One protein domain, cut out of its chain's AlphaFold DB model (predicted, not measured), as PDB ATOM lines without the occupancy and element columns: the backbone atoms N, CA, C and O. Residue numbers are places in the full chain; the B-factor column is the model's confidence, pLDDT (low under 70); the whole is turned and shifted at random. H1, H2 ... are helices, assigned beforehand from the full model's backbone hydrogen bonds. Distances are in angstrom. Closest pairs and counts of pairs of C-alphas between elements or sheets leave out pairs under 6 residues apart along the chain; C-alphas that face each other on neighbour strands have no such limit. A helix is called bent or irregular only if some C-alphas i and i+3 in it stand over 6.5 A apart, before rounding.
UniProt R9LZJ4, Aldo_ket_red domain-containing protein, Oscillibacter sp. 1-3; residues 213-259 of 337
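AT A GLANCE: This is residues 213 to 259 of the 337 residues of the protein "Aldo_ket_red domain-containing protein" of Oscillibacter sp. 1-3 (UniProt R9LZJ4). Four short helices make a curved arrangement with few contacts: H2 stands at one end of an arc, H3 comes next along the curve, H4, the longest, forms the arm at the other end, and the small H1 sits in the opening between H2 and H4. A long stretch without a named element, residues 218 to 231, runs from H1 past one side of the arc and loops out beyond H2, where Gly 229 lies at the far tip. The printed part has 47 residues with four named helices, in the order H1, H2, H3, H4, and no named strand; its class is all helix. The whole is only just compact, close to loose, with a radius of gyration of the C-alphas of 10.9 A, and it is elongated, spanning 34 by 20 by 14 A.

IN THESE COORDINATES: H4, residues 248 to 257, is the longest helix, 14.3 A from first to last C-alpha; it begins at C-alpha 248 (127.853, 108.732, 129.734) and ends at C-alpha 257 (129.369, 101.780, 142.085). H3, residues 241 to 246, is 8.9 A long. H2, residues 232 to 235, is 6.2 A long; it is neither bent nor irregular, but only just: C-alphas 232 and 235 are 6.2 A apart. H1, residues 213 to 217, is 8.8 A long and begins at C-alpha 213 (122.938, 119.627, 140.635). H1 is irregular: C-alphas 213 and 216 are 7.8 A apart.

HOW THE PARTS SIT: H4 and H1 only just touch, with 3 pairs of C-alphas within 8 A; the closest C-alphas are those of Leu 251 and Leu 216, 6.6 A apart. H4 and H3 meet only through their link, the single residue Asn 247. H4 is apart from H2. H1 and H2 are close but not clearly touching: their closest C-alphas, those of Asn 213 and Arg 233, are 7.5 A apart. H3 is apart from H1 and from H2. In H3 and H4 every O i to N i+4 pair is within hydrogen-bond range; in H1 0 of 1 is, beside 1 of 2 O i to N i+3 pairs, and H2 is too short for an O i to N i+4 pair but has its one O i to N i+3 pair within range.

THE WHOLE: The two C-alphas farthest apart are those of Gly 229 and His 257, at 34.2 A. The first and last printed C-alphas, those of Asn 213 and Gly 259, are 19.1 A apart. The printed part has no cut. The link from H1 to H2, 14 residues, is long; those from H2 to H3, 5 residues, and from H3 to H4, 1 residue, are tight. The mean pLDDT of the printed part is 89.0, and residues 258 to 259 are under 70.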
ATOM      1  N   ASN A 213     124.341 119.224 140.834       94.19
ATOM      2  CA  ASN A 213     122.938 119.627 140.635       94.19
ATOM      3  C   ASN A 213     121.993 118.437 140.338       94.19
ATOM      4  O   ASN A 213     120.933 118.600 139.738       94.19
ATOM      5  N   GLY A 214     122.389 117.240 140.780       93.38
ATOM      6  CA  GLY A 214     121.652 115.990 140.634       93.38
ATOM      7  C   GLY A 214     122.075 115.146 139.429       93.38
ATOM      8  O   GLY A 214     121.621 114.011 139.328       93.38
ATOM      9  N   LEU A 215     122.964 115.629 138.554       93.19
ATOM     10  CA  LEU A 215     123.482 114.843 137.428       93.19
ATOM     11  C   LEU A 215     124.138 113.534 137.903       93.19
ATOM     12  O   LEU A 215     123.794 112.455 137.428       93.19
ATOM     13  N   LEU A 216     124.990 113.610 138.931       93.75
ATOM     14  CA  LEU A 216     125.691 112.454 139.510       93.75
ATOM     15  C   LEU A 216     124.795 111.598 140.425       93.75
ATOM     16  O   LEU A 216     125.294 110.799 141.203       93.75
ATOM     17  N   SER A 217     123.471 111.772 140.373       91.62
ATOM     18  CA  SER A 217     122.531 110.829 140.995       91.62
ATOM     19  C   SER A 217     122.110 109.701 140.050       91.62
ATOM     20  O   SER A 217     121.437 108.772 140.483       91.62
ATOM     21  N   GLY A 218     122.416 109.820 138.751       88.44
ATOM     22  CA  GLY A 218     121.950 108.889 137.721       88.44
ATOM     23  C   GLY A 218     120.451 108.988 137.399       88.44
ATOM     24  O   GLY A 218     119.941 108.186 136.623       88.44
ATOM     25  N   ARG A 219     119.721 109.958 137.975       88.31
ATOM     26  CA  ARG A 219     118.264 110.103 137.776       88.31
ATOM     27  C   ARG A 219     117.849 110.877 136.527       88.31
ATOM     28  O   ARG A 219     116.674 110.847 136.171       88.31
ATOM     29  N   TYR A 220     118.771 111.586 135.886       89.38
ATOM     30  CA  TYR A 220     118.493 112.363 134.679       89.38
ATOM     31  C   TYR A 220     119.120 111.687 133.464       89.38
ATOM     32  O   TYR A 220     120.224 111.154 133.548       89.38
ATOM     33  N   GLY A 221     118.412 111.725 132.339       86.06
ATOM     34  CA  GLY A 221     118.862 111.186 131.060       86.06
ATOM     35  C   GLY A 221     118.919 112.264 129.983       86.06
ATOM     36  O   GLY A 221     118.510 113.404 130.201       86.06
ATOM     37  N   LYS A 222     119.388 111.889 128.790       87.75
ATOM     38  CA  LYS A 222     119.547 112.778 127.627       87.75
ATOM     39  C   LYS A 222     118.321 113.655 127.339       87.75
ATOM     40  O   LYS A 222     118.445 114.821 126.988       87.75
ATOM     41  N   HIS A 223     117.127 113.101 127.527       88.94
ATOM     42  CA  HIS A 223     115.866 113.779 127.228       88.94
ATOM     43  C   HIS A 223     115.176 114.379 128.456       88.94
ATOM     44  O   HIS A 223     114.043 114.843 128.351       88.94
ATOM     45  N   SER A 224     115.836 114.399 129.618       91.75
ATOM     46  CA  SER A 224     115.325 115.120 130.782       91.75
ATOM     47  C   SER A 224     115.194 116.606 130.453       91.75
ATOM     48  O   SER A 224     116.070 117.207 129.829       91.75
ATOM     49  N   ARG A 225     114.069 117.198 130.850       92.31
ATOM     50  CA  ARG A 225     113.778 118.620 130.671       92.31
ATOM     51  C   ARG A 225     113.368 119.211 132.010       92.31
ATOM     52  O   ARG A 225     112.811 118.517 132.857       92.31
ATOM     53  N   PHE A 226     113.674 120.488 132.174       94.75
ATOM     54  CA  PHE A 226     113.448 121.249 133.395       94.75
ATOM     55  C   PHE A 226     112.634 122.495 133.059       94.75
ATOM     56  O   PHE A 226     112.674 122.966 131.919       94.75
ATOM     57  N   ASP A 227     111.907 123.026 134.038       91.56
ATOM     58  CA  ASP A 227     111.108 124.234 133.848       91.56
ATOM     59  C   ASP A 227     112.001 125.430 133.479       91.56
ATOM     60  O   ASP A 227     112.912 125.796 134.221       91.56
ATOM     61  N   ALA A 228     111.749 126.036 132.317       86.62
ATOM     62  CA  ALA A 228     112.624 127.062 131.752       86.62
ATOM     63  C   ALA A 228     112.617 128.390 132.530       86.62
ATOM     64  O   ALA A 228     113.525 129.199 132.350       86.62
ATOM     65  N   GLY A 229     111.603 128.642 133.364       81.50
ATOM     66  CA  GLY A 229     111.491 129.885 134.129       81.50
ATOM     67  C   GLY A 229     112.034 129.776 135.551       81.50
ATOM     68  O   GLY A 229     112.570 130.748 136.080       81.50
ATOM     69  N   THR A 230     111.890 128.607 136.173       85.19
ATOM     70  CA  THR A 230     112.071 128.438 137.626       85.19
ATOM     71  C   THR A 230     113.141 127.417 138.012       85.19
ATOM     72  O   THR A 230     113.585 127.400 139.163       85.19
ATOM     73  N   ASP A 231     113.607 126.589 137.073       94.19
ATOM     74  CA  ASP A 231     114.655 125.601 137.315       94.19
ATOM     75  C   ASP A 231     115.957 125.996 136.616       94.19
ATOM     76  O   ASP A 231     116.055 126.037 135.386       94.19
ATOM     77  N   TYR A 232     116.999 126.235 137.410       94.50
ATOM     78  CA  TYR A 232     118.313 126.646 136.922       94.50
ATOM     79  C   TYR A 232     118.940 125.611 135.991       94.50
ATOM     80  O   TYR A 232     119.754 125.966 135.136       94.50
ATOM     81  N   ARG A 233     118.562 124.334 136.118       95.88
ATOM     82  CA  ARG A 233     119.089 123.246 135.285       95.88
ATOM     83  C   ARG A 233     118.662 123.361 133.829       95.88
ATOM     84  O   ARG A 233     119.370 122.843 132.971       95.88
ATOM     85  N   SER A 234     117.572 124.074 133.538       95.25
ATOM     86  CA  SER A 234     117.066 124.277 132.172       95.25
ATOM     87  C   SER A 234     118.088 124.922 131.227       95.25
ATOM     88  O   SER A 234     118.058 124.663 130.027       95.25
ATOM     89  N   VAL A 235     119.018 125.716 131.767       94.00
ATOM     90  CA  VAL A 235     120.068 126.419 131.009       94.00
ATOM     91  C   VAL A 235     121.485 125.962 131.369       94.00
ATOM     92  O   VAL A 235     122.469 126.554 130.927       94.00
ATOM     93  N   MET A 236     121.624 124.927 132.201       94.19
ATOM     94  CA  MET A 236     122.930 124.437 132.635       94.19
ATOM     95  C   MET A 236     123.579 123.555 131.554       94.19
ATOM     96  O   MET A 236     122.984 122.548 131.166       94.19
ATOM     97  N   PRO A 237     124.818 123.854 131.108       93.19
ATOM     98  CA  PRO A 237     125.448 123.151 129.986       93.19
ATOM     99  C   PRO A 237     125.542 121.634 130.160       93.19
ATOM    100  O   PRO A 237     125.385 120.895 129.187       93.19
ATOM    101  N   GLN A 238     125.751 121.157 131.393       92.69
ATOM    102  CA  GLN A 238     125.899 119.730 131.674       92.69
ATOM    103  C   GLN A 238     124.610 118.913 131.490       92.69
ATOM    104  O   GLN A 238     124.684 117.693 131.453       92.69
ATOM    105  N   PHE A 239     123.449 119.566 131.359       94.31
ATOM    106  CA  PHE A 239     122.170 118.911 131.064       94.31
ATOM    107  C   PHE A 239     121.790 118.972 129.576       94.31
ATOM    108  O   PHE A 239     120.696 118.551 129.207       94.31
ATOM    109  N   SER A 240     122.669 119.486 128.710       93.62
ATOM    110  CA  SER A 240     122.464 119.410 127.260       93.62
ATOM    111  C   SER A 240     122.634 117.979 126.747       93.62
ATOM    112  O   SER A 240     123.455 117.225 127.266       93.62
ATOM    113  N   ASP A 241     121.916 117.623 125.679       93.44
ATOM    114  CA  ASP A 241     121.996 116.297 125.057       93.44
ATOM    115  C   ASP A 241     123.454 115.881 124.740       93.44
ATOM    116  O   ASP A 241     123.849 114.755 125.028       93.44
ATOM    117  N   SER A 242     124.275 116.808 124.223       93.19
ATOM    118  CA  SER A 242     125.699 116.572 123.920       93.19
ATOM    119  C   SER A 242     126.543 116.350 125.179       93.19
ATOM    120  O   SER A 242     127.386 115.456 125.217       93.19
ATOM    121  N   ALA A 243     126.304 117.125 126.240       93.25
ATOM    122  CA  ALA A 243     127.011 116.925 127.499       93.25
ATOM    123  C   ALA A 243     126.623 115.599 128.167       93.25
ATOM    124  O   ALA A 243     127.481 114.956 128.766       93.25
ATOM    125  N   MET A 244     125.365 115.167 128.055       92.81
ATOM    126  CA  MET A 244     124.931 113.861 128.561       92.81
ATOM    127  C   MET A 244     125.654 112.723 127.833       92.81
ATOM    128  O   MET A 244     126.170 111.828 128.494       92.81
ATOM    129  N   ASP A 245     125.789 112.811 126.504       92.81
ATOM    130  CA  ASP A 245     126.565 111.839 125.722       92.81
ATOM    131  C   ASP A 245     128.043 111.812 126.166       92.81
ATOM    132  O   ASP A 245     128.609 110.746 126.403       92.81
ATOM    133  N   GLN A 246     128.669 112.982 126.343       93.25
ATOM    134  CA  GLN A 246     130.069 113.088 126.779       93.25
ATOM    135  C   GLN A 246     130.302 112.553 128.198       93.25
ATOM    136  O   GLN A 246     131.380 112.041 128.495       93.25
ATOM    137  N   ASN A 247     129.305 112.666 129.076       91.94
ATOM    138  CA  ASN A 247     129.390 112.209 130.461       91.94
ATOM    139  C   ASN A 247     128.870 110.776 130.659       91.94
ATOM    140  O   ASN A 247     128.863 110.309 131.797       91.94
ATOM    141  N   GLN A 248     128.470 110.058 129.602       90.31
ATOM    142  CA  GLN A 248     127.853 108.732 129.734       90.31
ATOM    143  C   GLN A 248     128.740 107.749 130.506       90.31
ATOM    144  O   GLN A 248     128.273 107.130 131.452       90.31
ATOM    145  N   ALA A 249     130.041 107.689 130.198       90.88
ATOM    146  CA  ALA A 249     130.972 106.808 130.905       90.88
ATOM    147  C   ALA A 249     131.079 107.126 132.412       90.88
ATOM    148  O   ALA A 249     131.229 106.226 133.235       90.88
ATOM    149  N   LEU A 250     130.974 108.406 132.789       90.94
ATOM    150  CA  LEU A 250     130.945 108.824 134.192       90.94
ATOM    151  C   LEU A 250     129.622 108.430 134.862       90.94
ATOM    152  O   LEU A 250     129.624 107.981 136.005       90.94
ATOM    153  N   LEU A 251     128.496 108.588 134.166       89.62
ATOM    154  CA  LEU A 251     127.189 108.177 134.678       89.62
ATOM    155  C   LEU A 251     127.118 106.658 134.862       89.62
ATOM    156  O   LEU A 251     126.638 106.205 135.899       89.62
ATOM    157  N   ASP A 252     127.659 105.886 133.918       89.31
ATOM    158  CA  ASP A 252     127.761 104.428 134.015       89.31
ATOM    159  C   ASP A 252     128.594 104.024 135.238       89.31
ATOM    160  O   ASP A 252     128.159 103.193 136.032       89.31
ATOM    161  N   LEU A 253     129.743 104.676 135.456       88.38
ATOM    162  CA  LEU A 253     130.578 104.455 136.641       88.38
ATOM    163  C   LEU A 253     129.800 104.702 137.945       88.38
ATOM    164  O   LEU A 253     129.861 103.897 138.875       88.38
ATOM    165  N   VAL A 254     129.055 105.807 138.015       87.44
ATOM    166  CA  VAL A 254     128.246 106.153 139.192       87.44
ATOM    167  C   VAL A 254     127.108 105.155 139.399       87.44
ATOM    168  O   VAL A 254     126.832 104.796 140.539       87.44
ATOM    169  N   LEU A 255     126.456 104.679 138.340       81.62
ATOM    170  CA  LEU A 255     125.378 103.692 138.452       81.62
ATOM    171  C   LEU A 255     125.897 102.320 138.898       81.62
ATOM    172  O   LEU A 255     125.242 101.656 139.699       81.62
ATOM    173  N   VAL A 256     127.080 101.919 138.424       81.25
ATOM    174  CA  VAL A 256     127.712 100.643 138.792       81.25
ATOM    175  C   VAL A 256     128.181 100.639 140.249       81.25
ATOM    176  O   VAL A 256     127.999  99.639 140.937       81.25
ATOM    177  N   HIS A 257     128.764 101.737 140.742       72.50
ATOM    178  CA  HIS A 257     129.369 101.780 142.085       72.50
ATOM    179  C   HIS A 257     128.542 102.514 143.145       72.50
ATOM    180  O   HIS A 257     128.769 102.328 144.338       72.50
ATOM    181  N   GLY A 258     127.584 103.346 142.740       59.47
ATOM    182  CA  GLY A 258     126.667 104.049 143.641       59.47
ATOM    183  C   GLY A 258     125.538 103.164 144.177       59.47
ATOM    184  O   GLY A 258     124.869 103.549 145.134       59.47
ATOM    185  N   GLY A 259     125.334 101.980 143.589       51.66
ATOM    186  CA  GLY A 259     124.430 100.945 144.084       51.66
ATOM    187  C   GLY A 259     125.157  99.939 144.975       51.66
ATOM    188  O   GLY A 259     125.556  98.877 144.510       51.66
TER     189      GLY A 259